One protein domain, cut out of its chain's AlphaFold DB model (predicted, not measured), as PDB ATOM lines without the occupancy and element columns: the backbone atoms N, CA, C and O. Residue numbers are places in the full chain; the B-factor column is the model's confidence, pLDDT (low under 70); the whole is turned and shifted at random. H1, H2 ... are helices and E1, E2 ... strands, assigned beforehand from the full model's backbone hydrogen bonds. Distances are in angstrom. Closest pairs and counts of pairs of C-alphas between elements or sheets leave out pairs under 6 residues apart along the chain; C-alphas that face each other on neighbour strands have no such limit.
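AT A GLANCE: This is residues 311 to 428 of the 496 residues of an uncharacterized protein of Armillaria ostoyae (UniProt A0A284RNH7). The long, kinked helix H3 and the shorter H2 make a helical hairpin; the strand hairpin E1 and E2 packs on H2, chiefly through E1, at one end of an elongated body, and H4 with residues 419 to 428 makes the other end. Two long links, residues 326 to 340 and 347 to 371, run from the strands to the small helix H1 and back to H2. The printed part has 118 residues, under half of them in named elements, in the order E1 E2 H1 H2 H3 H4; the sheet is antiparallel and the class mostly helix. The whole is compact, with a radius of gyration of the C-alphas of 15.5 A and spans of 49 by 31 by 24 A.

IN THESE COORDINATES: E1, residues 311 to 315, begins at C-alpha 311 (163.483, 150.375, 99.084). E2 is residues 321 to 325 and H1 residues 341 to 346. H2, residues 372 to 380, measures 13.4 A, and H3, residues 388 to 408, 29.5 A. H4, residues 412 to 418, ends at C-alpha 418 (138.155, 179.203, 85.533).

HOW THE PARTS SIT: E1 and E2 are antiparallel, with N 314 and O 322 2.9 A apart, within hydrogen-bond range. The closest C-alphas of E1 and H2, Cys 312 and Ile 378, are 6.9 A apart. H2 and H3 touch at a shallow tilt of 30 degrees, opposite ways; their closest C-alphas, Tyr 379 and Trp 389, are 5.4 A apart. H3 has a kink of 37 degrees near residue 395. H1 and H3 only just touch, with 3 pairs of C-alphas within 8 A, H3 by residues 399 to 403 alone; the closest are Ile 345 and Val 403, 6.4 A. H3 and H4 are close but not clearly touching, about perpendicular at 83 degrees, with the C-alphas of Tyr 406 and Phe 415 closest at 6.1 A. Every O i to N i+4 pair is within hydrogen-bond range in H1 and H4, against 3 of 5 in H2 and 15 of 17 in H3.

THE WHOLE: The two farthest C-alphas, Gln 326 and Ala 422, are 49.7 A apart. The printed part has no cut, and no printed residue is under 70 in pLDDT.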
ATOM      1  N   GLN A 311     164.880 150.081  98.818       86.88
ATOM      2  CA  GLN A 311     163.483 150.375  99.084       86.88
ATOM      3  C   GLN A 311     162.705 150.580  97.783       86.88
ATOM      4  O   GLN A 311     161.640 149.996  97.613       86.88
ATOM      5  N   CYS A 312     163.230 151.406  96.875       92.88
ATOM      6  CA  CYS A 312     162.669 151.620  95.541       92.88
ATOM      7  C   CYS A 312     163.705 152.217  94.580       92.88
ATOM      8  O   CYS A 312     164.759 152.697  95.006       92.88
ATOM      9  N   SER A 313     163.385 152.199  93.287       94.50
ATOM     10  CA  SER A 313     164.153 152.861  92.232       94.50
ATOM     11  C   SER A 313     163.254 153.874  91.532       94.50
ATOM     12  O   SER A 313     162.152 153.528  91.113       94.50
ATOM     13  N   LEU A 314     163.717 155.117  91.425       96.12
ATOM     14  CA  LEU A 314     163.008 156.205  90.754       96.12
ATOM     15  C   LEU A 314     163.686 156.479  89.418       96.12
ATOM     16  O   LEU A 314     164.901 156.663  89.393       96.12
ATOM     17  N   VAL A 315     162.917 156.515  88.336       96.75
ATOM     18  CA  VAL A 315     163.413 156.866  87.001       96.75
ATOM     19  C   VAL A 315     163.006 158.303  86.711       96.75
ATOM     20  O   VAL A 315     161.818 158.615  86.732       96.75
ATOM     21  N   PHE A 316     163.986 159.163  86.470       96.75
ATOM     22  CA  PHE A 316     163.780 160.576  86.164       96.75
ATOM     23  C   PHE A 316     163.622 160.797  84.652       96.75
ATOM     24  O   PHE A 316     163.954 159.933  83.838       96.75
ATOM     25  N   ALA A 317     163.136 161.976  84.271       95.69
ATOM     26  CA  ALA A 317     162.931 162.399  82.887       95.69
ATOM     27  C   ALA A 317     164.231 162.423  82.064       95.69
ATOM     28  O   ALA A 317     164.206 162.197  80.858       95.69
ATOM     29  N   ASP A 318     165.375 162.644  82.718       95.31
ATOM     30  CA  ASP A 318     166.714 162.569  82.114       95.31
ATOM     31  C   ASP A 318     167.218 161.123  81.915       95.31
ATOM     32  O   ASP A 318     168.352 160.912  81.486       95.31
ATOM     33  N   GLY A 319     166.397 160.121  82.246       96.44
ATOM     34  CA  GLY A 319     166.728 158.701  82.165       96.44
ATOM     35  C   GLY A 319     167.598 158.190  83.314       96.44
ATOM     36  O   GLY A 319     167.889 156.993  83.369       96.44
ATOM     37  N   GLN A 320     168.013 159.050  84.251       96.94
ATOM     38  CA  GLN A 320     168.788 158.611  85.405       96.94
ATOM     39  C   GLN A 320     167.902 157.842  86.385       96.94
ATOM     40  O   GLN A 320     166.738 158.178  86.611       96.94
ATOM     41  N   VAL A 321     168.479 156.812  87.006       96.94
ATOM     42  CA  VAL A 321     167.794 155.984  87.999       96.94
ATOM     43  C   VAL A 321     168.390 156.248  89.377       96.94
ATOM     44  O   VAL A 321     169.560 155.958  89.618       96.94
ATOM     45  N   LEU A 322     167.585 156.765  90.305       96.75
ATOM     46  CA  LEU A 322     167.975 156.909  91.706       96.75
ATOM     47  C   LEU A 322     167.511 155.691  92.491       96.75
ATOM     48  O   LEU A 322     166.315 155.430  92.610       96.75
ATOM     49  N   THR A 323     168.462 154.969  93.072       96.38
ATOM     50  CA  THR A 323     168.152 153.895  94.019       96.38
ATOM     51  C   THR A 323     168.005 154.490  95.413       96.38
ATOM     52  O   THR A 323     168.967 155.018  95.966       96.38
ATOM     53  N   VAL A 324     166.807 154.392  95.983       95.25
ATOM     54  CA  VAL A 324     166.496 154.853  97.338       95.25
ATOM     55  C   VAL A 324     166.594 153.663  98.284       95.25
ATOM     56  O   VAL A 324     165.881 152.666  98.120       95.25
ATOM     57  N   ARG A 325     167.480 153.742  99.277       93.38
ATOM     58  CA  ARG A 325     167.638 152.709 100.306       93.38
ATOM     59  C   ARG A 325     166.821 153.039 101.544       93.38
ATOM     60  O   ARG A 325     166.451 154.185 101.807       93.38
ATOM     61  N   GLN A 326     166.547 152.009 102.336       89.69
ATOM     62  CA  GLN A 326     165.791 152.164 103.568       89.69
ATOM     63  C   GLN A 326     166.560 153.022 104.590       89.69
ATOM     64  O   GLN A 326     167.513 152.561 105.215       89.69
ATOM     65  N   GLY A 327     166.083 154.243 104.823       87.88
ATOM     66  CA  GLY A 327     166.726 155.224 105.709       87.88
ATOM     67  C   GLY A 327     167.259 156.459 104.984       87.88
ATOM     68  O   GLY A 327     167.514 157.458 105.646       87.88
ATOM     69  N   ASP A 328     167.335 156.433 103.650       91.94
ATOM     70  CA  ASP A 328     167.741 157.596 102.844       91.94
ATOM     71  C   ASP A 328     166.673 158.699 102.841       91.94
ATOM     72  O   ASP A 328     166.965 159.862 102.573       91.94
ATOM     73  N   VAL A 329     165.417 158.332 103.110       92.19
ATOM     74  CA  VAL A 329     164.283 159.258 103.088       92.19
ATOM     75  C   VAL A 329     164.242 160.039 104.402       92.19
ATOM     76  O   VAL A 329     163.960 159.442 105.448       92.19
ATOM     77  N   PRO A 330     164.470 161.362 104.381       88.25
ATOM     78  CA  PRO A 330     164.362 162.159 105.585       88.25
ATOM     79  C   PRO A 330     162.897 162.240 106.049       88.25
ATOM     80  O   PRO A 330     161.970 162.200 105.226       88.25
ATOM     81  N   PRO A 331     162.648 162.399 107.361       83.31
ATOM     82  CA  PRO A 331     161.331 162.802 107.830       83.31
ATOM     83  C   PRO A 331     160.956 164.135 107.175       83.31
ATOM     84  O   PRO A 331     161.781 165.051 107.086       83.31
ATOM     85  N   THR A 332     159.716 164.247 106.702       80.94
ATOM     86  CA  THR A 332     159.233 165.470 106.065       80.94
ATOM     87  C   THR A 332     159.307 166.633 107.047       80.94
ATOM     88  O   THR A 332     158.630 166.640 108.077       80.94
ATOM     89  N   LYS A 333     160.093 167.664 106.718       83.06
ATOM     90  CA  LYS A 333     159.935 168.970 107.370       83.06
ATOM     91  C   LYS A 333     158.518 169.482 107.079       83.06
ATOM     92  O   LYS A 333     157.980 169.174 106.022       83.06
ATOM     93  N   PRO A 334     157.883 170.265 107.961       79.31
ATOM     94  CA  PRO A 334     156.618 170.901 107.617       79.31
ATOM     95  C   PRO A 334     156.815 171.857 106.433       79.31
ATOM     96  O   PRO A 334     157.512 172.862 106.560       79.31
ATOM     97  N   PHE A 335     156.199 171.562 105.290       84.69
ATOM     98  CA  PHE A 335     156.146 172.456 104.131       84.69
ATOM     99  C   PHE A 335     154.723 172.512 103.578       84.69
ATOM    100  O   PHE A 335     153.894 171.634 103.823       84.69
ATOM    101  N   SER A 336     154.409 173.588 102.862       85.06
ATOM    102  CA  SER A 336     153.078 173.804 102.302       85.06
ATOM    103  C   SER A 336     153.161 174.675 101.057       85.06
ATOM    104  O   SER A 336     153.560 175.832 101.140       85.06
ATOM    105  N   TYR A 337     152.654 174.166  99.936       87.44
ATOM    106  CA  TYR A 337     152.518 174.930  98.693       87.44
ATOM    107  C   TYR A 337     151.220 175.753  98.602       87.44
ATOM    108  O   TYR A 337     150.912 176.342  97.570       87.44
ATOM    109  N   THR A 338     150.427 175.828  99.678       84.94
ATOM    110  CA  THR A 338     149.123 176.522  99.642       84.94
ATOM    111  C   THR A 338     149.225 178.026  99.368       84.94
ATOM    112  O   THR A 338     148.265 178.619  98.871       84.94
ATOM    113  N   THR A 339     150.366 178.645  99.681       85.88
ATOM    114  CA  THR A 339     150.657 180.063  99.426       85.88
ATOM    115  C   THR A 339     151.352 180.303  98.090       85.88
ATOM    116  O   THR A 339     151.207 181.393  97.544       85.88
ATOM    117  N   ASN A 340     152.067 179.309  97.560       90.56
ATOM    118  CA  ASN A 340     152.806 179.399  96.306       90.56
ATOM    119  C   ASN A 340     152.444 178.219  95.392       90.56
ATOM    120  O   ASN A 340     153.130 177.199  95.338       90.56
ATOM    121  N   ILE A 341     151.309 178.372  94.711       92.94
ATOM    122  CA  ILE A 341     150.748 177.349  93.820       92.94
ATOM    123  C   ILE A 341     151.623 177.165  92.571       92.94
ATOM    124  O   ILE A 341     151.701 176.065  92.036       92.94
ATOM    125  N   GLU A 342     152.313 178.212  92.122       92.56
ATOM    126  CA  GLU A 342     153.222 178.132  90.972       92.56
ATOM    127  C   GLU A 342     154.401 177.206  91.272       92.56
ATOM    128  O   GLU A 342     154.692 176.314  90.479       92.56
ATOM    129  N   SER A 343     154.988 177.312  92.470       93.19
ATOM    130  CA  SER A 343     156.023 176.369  92.901       93.19
ATOM    131  C   SER A 343     155.520 174.930  92.973       93.19
ATOM    132  O   SER A 343     156.298 174.023  92.701       93.19
ATOM    133  N   LEU A 344     154.239 174.684  93.282       94.62
ATOM    134  CA  LEU A 344     153.690 173.324  93.221       94.62
ATOM    135  C   LEU A 344     153.720 172.766  91.795       94.62
ATOM    136  O   LEU A 344     154.096 171.615  91.604       94.62
ATOM    137  N   ILE A 345     153.325 173.572  90.808       94.75
ATOM    138  CA  ILE A 345     153.299 173.178  89.393       94.75
ATOM    139  C   ILE A 345     154.725 172.911  88.892       94.75
ATOM    140  O   ILE A 345     154.966 171.898  88.235       94.75
ATOM    141  N   GLN A 346     155.669 173.788  89.247       94.62
ATOM    142  CA  GLN A 346     157.085 173.646  88.902       94.62
ATOM    143  C   GLN A 346     157.724 172.424  89.569       94.62
ATOM    144  O   GLN A 346     158.502 171.730  88.933       94.62
ATOM    145  N   CYS A 347     157.368 172.129  90.824       95.31
ATOM    146  CA  CYS A 347     157.964 171.054  91.622       95.31
ATOM    147  C   CYS A 347     157.203 169.715  91.559       95.31
ATOM    148  O   CYS A 347     157.563 168.770  92.273       95.31
ATOM    149  N   TRP A 348     156.153 169.594  90.743       96.00
ATOM    150  CA  TRP A 348     155.361 168.364  90.688       96.00
ATOM    151  C   TRP A 348     156.101 167.201  90.017       96.00
ATOM    152  O   TRP A 348     156.122 166.097  90.561       96.00
ATOM    153  N   ASP A 349     156.692 167.444  88.849       95.75
ATOM    154  CA  ASP A 349     157.221 166.429  87.930       95.75
ATOM    155  C   ASP A 349     158.450 166.992  87.217       95.75
ATOM    156  O   ASP A 349     158.416 168.129  86.749       95.75
ATOM    157  N   ASP A 350     159.498 166.193  87.102       95.94
ATOM    158  CA  ASP A 350     160.760 166.554  86.455       95.94
ATOM    159  C   ASP A 350     160.689 166.561  84.924       95.94
ATOM    160  O   ASP A 350     161.597 167.063  84.270       95.94
ATOM    161  N   CYS A 351     159.590 166.078  84.337       93.56
ATOM    162  CA  CYS A 351     159.299 166.261  82.912       93.56
ATOM    163  C   CYS A 351     158.914 167.707  82.543       93.56
ATOM    164  O   CYS A 351     158.749 168.012  81.362       93.56
ATOM    165  N   ASN A 352     158.675 168.585  83.525       90.38
ATOM    166  CA  ASN A 352     158.315 169.973  83.257       90.38
ATOM    167  C   ASN A 352     159.552 170.740  82.740       90.38
ATOM    168  O   ASN A 352     160.567 170.732  83.434       90.38
ATOM    169  N   PRO A 353     159.505 171.427  81.580       88.88
ATOM    170  CA  PRO A 353     160.628 172.255  81.125       88.88
ATOM    171  C   PRO A 353     160.999 173.359  82.128       88.88
ATOM    172  O   PRO A 353     162.165 173.732  82.218       88.88
ATOM    173  N   ASP A 354     160.034 173.820  82.930       89.88
ATOM    174  CA  ASP A 354     160.238 174.806  83.996       89.88
ATOM    175  C   ASP A 354     160.617 174.155  85.341       89.88
ATOM    176  O   ASP A 354     160.454 174.761  86.406       89.88
ATOM    177  N   TRP A 355     161.072 172.895  85.330       93.75
ATOM    178  CA  TRP A 355     161.539 172.195  86.522       93.75
ATOM    179  C   TRP A 355     162.784 172.888  87.094       93.75
ATOM    180  O   TRP A 355     163.919 172.660  86.677       93.75
ATOM    181  N   ALA A 356     162.552 173.737  88.092       90.00
ATOM    182  CA  ALA A 356     163.572 174.462  88.834       90.00
ATOM    183  C   ALA A 356     163.273 174.348  90.339       90.00
ATOM    184  O   ALA A 356     162.677 175.257  90.926       90.00
ATOM    185  N   PRO A 357     163.616 173.212  90.978       91.06
ATOM    186  CA  PRO A 357     163.337 173.009  92.391       91.06
ATOM    187  C   PRO A 357     164.103 174.051  93.221       91.06
ATOM    188  O   PRO A 357     165.287 174.293  92.963       91.06
ATOM    189  N   PRO A 358     163.460 174.685  94.214       89.38
ATOM    190  CA  PRO A 358     164.107 175.710  95.015       89.38
ATOM    191  C   PRO A 358     165.176 175.097  95.933       89.38
ATOM    192  O   PRO A 358     165.178 173.898  96.208       89.38
ATOM    193  N   VAL A 359     166.099 175.917  96.441       87.69
ATOM    194  CA  VAL A 359     167.200 175.444  97.310       87.69
ATOM    195  C   VAL A 359     166.676 174.785  98.594       87.69
ATOM    196  O   VAL A 359     167.297 173.869  99.127       87.69
ATOM    197  N   ASP A 360     165.514 175.219  99.078       87.25
ATOM    198  CA  ASP A 360     164.817 174.675 100.243       87.25
ATOM    199  C   ASP A 360     163.833 173.546  99.888       87.25
ATOM    200  O   ASP A 360     162.881 173.297 100.635       87.25
ATOM    201  N   HIS A 361     164.056 172.844  98.766       91.31
ATOM    202  CA  HIS A 361     163.185 171.759  98.318       91.31
ATOM    203  C   HIS A 361     162.970 170.715  99.430       91.31
ATOM    204  O   HIS A 361     163.942 170.279 100.056       91.31
ATOM    205  N   PRO A 362     161.725 170.271  99.689       90.75
ATOM    206  CA  PRO A 362     161.417 169.517 100.901       90.75
ATOM    207  C   PRO A 362     162.165 168.197 101.072       90.75
ATOM    208  O   PRO A 362     162.415 167.774 102.202       90.75
ATOM    209  N   ILE A 363     162.471 167.524  99.959       93.06
ATOM    210  CA  ILE A 363     163.078 166.195  99.954       93.06
ATOM    211  C   ILE A 363     164.225 166.181  98.962       93.06
ATOM    212  O   ILE A 363     164.026 166.274  97.750       93.06
ATOM    213  N   ILE A 364     165.425 166.027  99.504       95.12
ATOM    214  CA  ILE A 364     166.664 165.891  98.752       95.12
ATOM    215  C   ILE A 364     167.281 164.561  99.179       95.12
ATOM    216  O   ILE A 364     167.553 164.363 100.361       95.12
ATOM    217  N   ILE A 365     167.477 163.651  98.227       95.56
ATOM    218  CA  ILE A 365     168.094 162.341  98.461       95.56
ATOM    219  C   ILE A 365     169.358 162.279  97.606       95.56
ATOM    220  O   ILE A 365     169.305 162.555  96.410       95.56
ATOM    221  N   HIS A 366     170.503 161.968  98.223       94.69
ATOM    222  CA  HIS A 366     171.818 161.949  97.556       94.69
ATOM    223  C   HIS A 366     172.140 163.249  96.798       94.69
ATOM    224  O   HIS A 366     172.673 163.231  95.694       94.69
ATOM    225  N   GLY A 367     171.764 164.397  97.376       95.06
ATOM    226  CA  GLY A 367     171.971 165.718  96.770       95.06
ATOM    227  C   GLY A 367     171.008 166.069  95.628       95.06
ATOM    228  O   GLY A 367     171.094 167.170  95.091       95.06
ATOM    229  N   ARG A 368     170.066 165.184  95.276       95.88
ATOM    230  CA  ARG A 368     169.093 165.402  94.200       95.88
ATOM    231  C   ARG A 368     167.704 165.750  94.753       95.88
ATOM    232  O   ARG A 368     167.163 164.972  95.547       95.88
ATOM    233  N   PRO A 369     167.096 166.878  94.342       96.25
ATOM    234  CA  PRO A 369     165.706 167.194  94.655       96.25
ATOM    235  C   PRO A 369     164.753 166.161  94.048       96.25
ATOM    236  O   PRO A 369     164.866 165.812  92.874       96.25
ATOM    237  N   ILE A 370     163.801 165.685  94.844       96.69
ATOM    238  CA  ILE A 370     162.836 164.669  94.423       96.69
ATOM    239  C   ILE A 370     161.519 165.327  93.981       96.69
ATOM    240  O   ILE A 370     160.912 166.030  94.789       96.69
ATOM    241  N   PRO A 371     161.015 165.093  92.758       97.00
ATOM    242  CA  PRO A 371     159.685 165.542  92.345       97.00
ATOM    243  C   PRO A 371     158.565 165.065  93.263       97.00
ATOM    244  O   PRO A 371     158.542 163.909  93.693       97.00
ATOM    245  N   ILE A 372     157.605 165.953  93.541       95.94
ATOM    246  CA  ILE A 372     156.508 165.683  94.486       95.94
ATOM    247  C   ILE A 372     155.692 164.460  94.050       95.94
ATOM    248  O   ILE A 372     155.218 163.699  94.897       95.94
ATOM    249  N   LYS A 373     155.567 164.216  92.741       96.25
ATOM    250  CA  LYS A 373     154.912 163.031  92.172       96.25
ATOM    251  C   LYS A 373     155.453 161.710  92.744       96.25
ATOM    252  O   LYS A 373     154.654 160.817  93.003       96.25
ATOM    253  N   TYR A 374     156.756 161.612  93.025       96.44
ATOM    254  CA  TYR A 374     157.385 160.392  93.554       96.44
ATOM    255  C   TYR A 374     157.277 160.240  95.078       96.44
ATOM    256  O   TYR A 374     157.668 159.209  95.627       96.44
ATOM    257  N   PHE A 375     156.737 161.229  95.803       95.12
ATOM    258  CA  PHE A 375     156.686 161.177  97.274       95.12
ATOM    259  C   PHE A 375     155.882 159.981  97.783       95.12
ATOM    260  O   PHE A 375     156.240 159.388  98.800       95.12
ATOM    261  N   ARG A 376     154.828 159.587  97.061       93.75
ATOM    262  CA  ARG A 376     154.050 158.390  97.380       93.75
ATOM    263  C   ARG A 376     154.921 157.141  97.408       93.75
ATOM    264  O   ARG A 376     154.880 156.413  98.394       93.75
ATOM    265  N   ASP A 377     155.693 156.901  96.358       93.06
ATOM    266  CA  ASP A 377     156.472 155.668  96.206       93.06
ATOM    267  C   ASP A 377     157.570 155.585  97.271       93.06
ATOM    268  O   ASP A 377     157.791 154.544  97.894       93.06
ATOM    269  N   ILE A 378     158.178 156.731  97.571       94.50
ATOM    270  CA  ILE A 378     159.259 156.852  98.544       94.50
ATOM    271  C   ILE A 378     158.763 156.699  99.986       94.50
ATOM    272  O   ILE A 378     159.445 156.080 100.798       94.50
ATOM    273  N   TYR A 379     157.593 157.229 100.345       92.00
ATOM    274  CA  TYR A 379     157.094 157.093 101.717       92.00
ATOM    275  C   TYR A 379     156.313 155.802 101.948       92.00
ATOM    276  O   TYR A 379     156.480 155.177 102.993       92.00
ATOM    277  N   LYS A 380     155.508 155.348 100.978       88.44
ATOM    278  CA  LYS A 380     154.688 154.132 101.113       88.44
ATOM    279  C   LYS A 380     155.540 152.880 101.343       88.44
ATOM    280  O   LYS A 380     155.098 151.951 102.015       88.44
ATOM    281  N   LEU A 381     156.756 152.851 100.801       84.50
ATOM    282  CA  LEU A 381     157.680 151.727 100.951       84.50
ATOM    283  C   LEU A 381     158.610 151.870 102.173       84.50
ATOM    284  O   LEU A 381     159.269 150.901 102.556       84.50
ATOM    285  N   ASN A 382     158.645 153.036 102.831       82.38
ATOM    286  CA  ASN A 382     159.527 153.275 103.968       82.38
ATOM    287  C   ASN A 382     158.827 153.000 105.304       82.38
ATOM    288  O   ASN A 382     158.232 153.878 105.928       82.38
ATOM    289  N   LYS A 383     158.986 151.776 105.813       80.62
ATOM    290  CA  LYS A 383     158.473 151.409 107.145       80.62
ATOM    291  C   LYS A 383     159.166 152.152 108.303       80.62
ATOM    292  O   LYS A 383     158.592 152.228 109.384       80.62
ATOM    293  N   LYS A 384     160.385 152.690 108.115       82.94
ATOM    294  CA  LYS A 384     161.155 153.367 109.183       82.94
ATOM    295  C   LYS A 384     160.671 154.792 109.448       82.94
ATOM    296  O   LYS A 384     160.781 155.259 110.575       82.94
ATOM    297  N   THR A 385     160.105 155.468 108.449       80.25
ATOM    298  CA  THR A 385     159.537 156.818 108.620       80.25
ATOM    299  C   THR A 385     158.233 156.828 109.423       80.25
ATOM    300  O   THR A 385     157.698 157.896 109.693       80.25
ATOM    301  N   GLY A 386     157.719 155.671 109.855       85.12
ATOM    302  CA  GLY A 386     156.481 155.585 110.626       85.12
ATOM    303  C   GLY A 386     155.281 156.098 109.827       85.12
ATOM    304  O   GLY A 386     155.188 155.858 108.628       85.12
ATOM    305  N   ASN A 387     154.387 156.839 110.484       88.19
ATOM    306  CA  ASN A 387     153.112 157.292 109.910       88.19
ATOM    307  C   ASN A 387     153.226 158.609 109.106       88.19
ATOM    308  O   ASN A 387     152.269 159.386 109.045       88.19
ATOM    309  N   GLU A 388     154.409 158.947 108.579       89.88
ATOM    310  CA  GLU A 388     154.605 160.194 107.818       89.88
ATOM    311  C   GLU A 388     153.813 160.186 106.505       89.88
ATOM    312  O   GLU A 388     153.195 161.198 106.162       89.88
ATOM    313  N   TRP A 389     153.735 159.038 105.817       92.25
ATOM    314  CA  TRP A 389     152.906 158.913 104.618       92.25
ATOM    315  C   TRP A 389     151.443 159.218 104.927       92.25
ATOM    316  O   TRP A 389     150.810 159.982 104.216       92.25
ATOM    317  N   GLU A 390     150.903 158.678 106.013       91.00
ATOM    318  CA  GLU A 390     149.508 158.834 106.414       91.00
ATOM    319  C   GLU A 390     149.169 160.300 106.707       91.00
ATOM    320  O   GLU A 390     148.073 160.758 106.379       91.00
ATOM    321  N   LYS A 391     150.123 161.058 107.269       90.44
ATOM    322  CA  LYS A 391     149.984 162.508 107.475       90.44
ATOM    323  C   LYS A 391     150.013 163.274 106.151       90.44
ATOM    324  O   LYS A 391     149.219 164.196 105.964       90.44
ATOM    325  N   LEU A 392     150.916 162.903 105.241       92.19
ATOM    326  CA  LEU A 392     151.138 163.605 103.976       92.19
ATOM    327  C   LEU A 392     150.122 163.228 102.888       92.19
ATOM    328  O   LEU A 392     149.810 164.054 102.035       92.19
ATOM    329  N   LYS A 393     149.567 162.015 102.928       93.25
ATOM    330  CA  LYS A 393     148.745 161.402 101.875       93.25
ATOM    331  C   LYS A 393     147.606 162.303 101.422       93.25
ATOM    332  O   LYS A 393     147.430 162.504 100.226       93.25
ATOM    333  N   ASN A 394     146.848 162.866 102.360       92.25
ATOM    334  CA  ASN A 394     145.701 163.713 102.024       92.25
ATOM    335  C   ASN A 394     146.134 165.014 101.338       92.25
ATOM    336  O   ASN A 394     145.515 165.441 100.370       92.25
ATOM    337  N   VAL A 395     147.225 165.618 101.816       93.25
ATOM    338  CA  VAL A 395     147.780 166.848 101.243       93.25
ATOM    339  C   VAL A 395     148.375 166.575  99.858       93.25
ATOM    340  O   VAL A 395     148.147 167.339  98.924       93.25
ATOM    341  N   TRP A 396     149.082 165.457  99.704       94.94
ATOM    342  CA  TRP A 396     149.625 165.015  98.425       94.94
ATOM    343  C   TRP A 396     148.523 164.712  97.405       94.94
ATOM    344  O   TRP A 396     148.641 165.125  96.256       94.94
ATOM    345  N   LEU A 397     147.429 164.062  97.816       94.38
ATOM    346  CA  LEU A 397     146.267 163.835  96.950       94.38
ATOM    347  C   LEU A 397     145.659 165.162  96.488       94.38
ATOM    348  O   LEU A 397     145.400 165.334  95.299       94.38
ATOM    349  N   ASP A 398     145.493 166.137  97.386       94.62
ATOM    350  CA  ASP A 398     145.010 167.469  97.004       94.62
ATOM    351  C   ASP A 398     145.902 168.123  95.939       94.62
ATOM    352  O   ASP A 398     145.400 168.724  94.987       94.62
ATOM    353  N   TRP A 399     147.223 168.009  96.096       96.00
ATOM    354  CA  TRP A 399     148.194 168.513  95.129       96.00
ATOM    355  C   TRP A 399     148.117 167.781  93.795       96.00
ATOM    356  O   TRP A 399     148.032 168.439  92.761       96.00
ATOM    357  N   LYS A 400     148.080 166.445  93.821       95.50
ATOM    358  CA  LYS A 400     147.944 165.601  92.631       95.50
ATOM    359  C   LYS A 400     146.765 166.054  91.789       95.50
ATOM    360  O   LYS A 400     146.914 166.398  90.623       95.50
ATOM    361  N   HIS A 401     145.606 166.134  92.421       94.88
ATOM    362  CA  HIS A 401     144.366 166.480  91.754       94.88
ATOM    363  C   HIS A 401     144.334 167.905  91.219       94.88
ATOM    364  O   HIS A 401     143.743 168.163  90.172       94.88
ATOM    365  N   PHE A 402     144.964 168.836  91.935       96.75
ATOM    366  CA  PHE A 402     145.157 170.183  91.428       96.75
ATOM    367  C   PHE A 402     146.017 170.176  90.156       96.75
ATOM    368  O   PHE A 402     145.614 170.767  89.156       96.75
ATOM    369  N   VAL A 403     147.168 169.493  90.170       96.06
ATOM    370  CA  VAL A 403     148.088 169.469  89.024       96.06
ATOM    371  C   VAL A 403     147.494 168.712  87.835       96.06
ATOM    372  O   VAL A 403     147.663 169.145  86.700       96.06
ATOM    373  N   GLU A 404     146.751 167.633  88.066       95.12
ATOM    374  CA  GLU A 404     146.007 166.927  87.017       95.12
ATOM    375  C   GLU A 404     144.972 167.835  86.354       95.12
ATOM    376  O   GLU A 404     144.931 167.922  85.130       95.12
ATOM    377  N   ALA A 405     144.178 168.565  87.144       96.06
ATOM    378  CA  ALA A 405     143.209 169.514  86.605       96.06
ATOM    379  C   ALA A 405     143.886 170.655  85.833       96.06
ATOM    380  O   ALA A 405     143.380 171.069  84.793       96.06
ATOM    381  N   TYR A 406     145.036 171.133  86.316       96.06
ATOM    382  CA  TYR A 406     145.844 172.142  85.633       96.06
ATOM    383  C   TYR A 406     146.377 171.641  84.286       96.06
ATOM    384  O   TYR A 406     146.254 172.335  83.283       96.06
ATOM    385  N   ARG A 407     146.910 170.413  84.239       94.69
ATOM    386  CA  ARG A 407     147.423 169.779  83.011       94.69
ATOM    387  C   ARG A 407     146.328 169.387  82.023       94.69
ATOM    388  O   ARG A 407     146.593 169.313  80.831       94.69
ATOM    389  N   ALA A 408     145.121 169.108  82.510       94.31
ATOM    390  CA  ALA A 408     143.969 168.810  81.665       94.31
ATOM    391  C   ALA A 408     143.413 170.059  80.961       94.31
ATOM    392  O   ALA A 408     142.670 169.935  79.988       94.31
ATOM    393  N   SER A 409     143.742 171.263  81.441       95.94
ATOM    394  CA  SER A 409     143.387 172.498  80.749       95.94
ATOM    395  C   SER A 409     144.257 172.689  79.500       95.94
ATOM    396  O   SER A 409     145.472 172.525  79.588       95.94
ATOM    397  N   PRO A 410     143.677 173.093  78.349       94.31
ATOM    398  CA  PRO A 410     144.436 173.282  77.110       94.31
ATOM    399  C   PRO A 410     145.568 174.302  77.238       94.31
ATOM    400  O   PRO A 410     146.602 174.169  76.590       94.31
ATOM    401  N   MET A 411     145.350 175.338  78.053       95.88
ATOM    402  CA  MET A 411     146.315 176.407  78.303       95.88
ATOM    403  C   MET A 411     146.274 176.837  79.777       95.88
ATOM    404  O   MET A 411     145.181 176.878  80.362       95.88
ATOM    405  N   PRO A 412     147.410 177.233  80.379       95.38
ATOM    406  CA  PRO A 412     147.456 177.790  81.732       95.38
ATOM    407  C   PRO A 412     146.446 178.917  81.975       95.38
ATOM    408  O   PRO A 412     145.819 178.989  83.031       95.38
ATOM    409  N   GLU A 413     146.253 179.787  80.989       96.62
ATOM    410  CA  GLU A 413     145.354 180.938  81.047       96.62
ATOM    411  C   GLU A 413     143.899 180.492  81.171       96.62
ATOM    412  O   GLU A 413     143.142 181.087  81.934       96.62
ATOM    413  N   THR A 414     143.515 179.412  80.481       97.25
ATOM    414  CA  THR A 414     142.155 178.855  80.562       97.25
ATOM    415  C   THR A 414     141.869 178.282  81.945       97.25
ATOM    416  O   THR A 414     140.811 178.552  82.511       97.25
ATOM    417  N   PHE A 415     142.843 177.590  82.544       97.31
ATOM    418  CA  PHE A 415     142.729 177.134  83.926       97.31
ATOM    419  C   PHE A 415     142.559 178.325  84.872       97.31
ATOM    420  O   PHE A 415     141.657 178.358  85.708       97.31
ATOM    421  N   TRP A 416     143.411 179.343  84.745       97.50
ATOM    422  CA  TRP A 416     143.341 180.493  85.639       97.50
ATOM    423  C   TRP A 416     142.096 181.349  85.420       97.50
ATOM    424  O   TRP A 416     141.624 181.930  86.395       97.50
ATOM    425  N   ALA A 417     141.527 181.400  84.217       97.19
ATOM    426  CA  ALA A 417     140.242 182.047  83.961       97.19
ATOM    427  C   ALA A 417     139.108 181.363  84.745       97.19
ATOM    428  O   ALA A 417     138.332 182.041  85.419       97.19
ATOM    429  N   ASP A 418     139.085 180.028  84.750       96.94
ATOM    430  CA  ASP A 418     138.155 179.203  85.533       96.94
ATOM    431  C   ASP A 418     138.312 179.398  87.050       96.94
ATOM    432  O   ASP A 418     137.346 179.324  87.817       96.94
ATOM    433  N   PHE A 419     139.546 179.646  87.495       97.44
ATOM    434  CA  PHE A 419     139.917 179.764  88.903       97.44
ATOM    435  C   PHE A 419     140.328 181.182  89.307       97.44
ATOM    436  O   PHE A 419     141.162 181.355  90.200       97.44
ATOM    437  N   SER A 420     139.704 182.199  88.712       97.88
ATOM    438  CA  SER A 420     139.836 183.600  89.118       97.88
ATOM    439  C   SER A 420     138.506 184.188  89.589       97.88
ATOM    440  O   SER A 420     137.424 183.722  89.242       97.88
ATOM    441  N   ASP A 421     138.575 185.206  90.446       97.12
ATOM    442  CA  ASP A 421     137.407 185.994  90.826       97.12
ATOM    443  C   ASP A 421     136.969 186.931  89.682       97.12
ATOM    444  O   ASP A 421     137.657 187.098  88.678       97.12
ATOM    445  N   ALA A 422     135.826 187.601  89.847       96.31
ATOM    446  CA  ALA A 422     135.302 188.546  88.852       96.31
ATOM    447  C   ALA A 422     136.223 189.757  88.574       96.31
ATOM    448  O   ALA A 422     135.933 190.550  87.685       96.31
ATOM    449  N   ARG A 423     137.299 189.941  89.352       96.88
ATOM    450  CA  ARG A 423     138.322 190.976  89.147       96.88
ATOM    451  C   ARG A 423     139.592 190.405  88.501       96.88
ATOM    452  O   ARG A 423     140.600 191.102  88.467       96.88
ATOM    453  N   GLY A 424     139.569 189.148  88.055       96.31
ATOM    454  CA  GLY A 424     140.721 188.455  87.476       96.31
ATOM    455  C   GLY A 424     141.768 188.014  88.502       96.31
ATOM    456  O   GLY A 424     142.872 187.636  88.124       96.31
ATOM    457  N   ARG A 425     141.473 188.064  89.809       96.69
ATOM    458  CA  ARG A 425     142.423 187.605  90.831       96.69
ATOM    459  C   ARG A 425     142.263 186.111  91.047       96.69
ATOM    460  O   ARG A 425     141.174 185.655  91.400       96.69
ATOM    461  N   ARG A 426     143.365 185.372  90.921       96.38
ATOM    462  CA  ARG A 426     143.406 183.926  91.165       96.38
ATOM    463  C   ARG A 426     142.850 183.582  92.547       96.38
ATOM    464  O   ARG A 426     143.164 184.223  93.556       96.38
ATOM    465  N   LEU A 427     142.012 182.555  92.594       96.38
ATOM    466  CA  LEU A 427     141.450 182.026  93.826       96.38
ATOM    467  C   LEU A 427     142.553 181.379  94.676       96.38
ATOM    468  O   LEU A 427     143.530 180.833  94.173       96.38
ATOM    469  N   LYS A 428     142.383 181.403  96.001       95.75
ATOM    470  CA  LYS A 428     143.294 180.695  96.916       95.75
ATOM    471  C   LYS A 428     143.195 179.183  96.709       95.75
ATOM    472  O   LYS A 428     142.096 178.681  96.464       95.75
TER     473      LYS A 428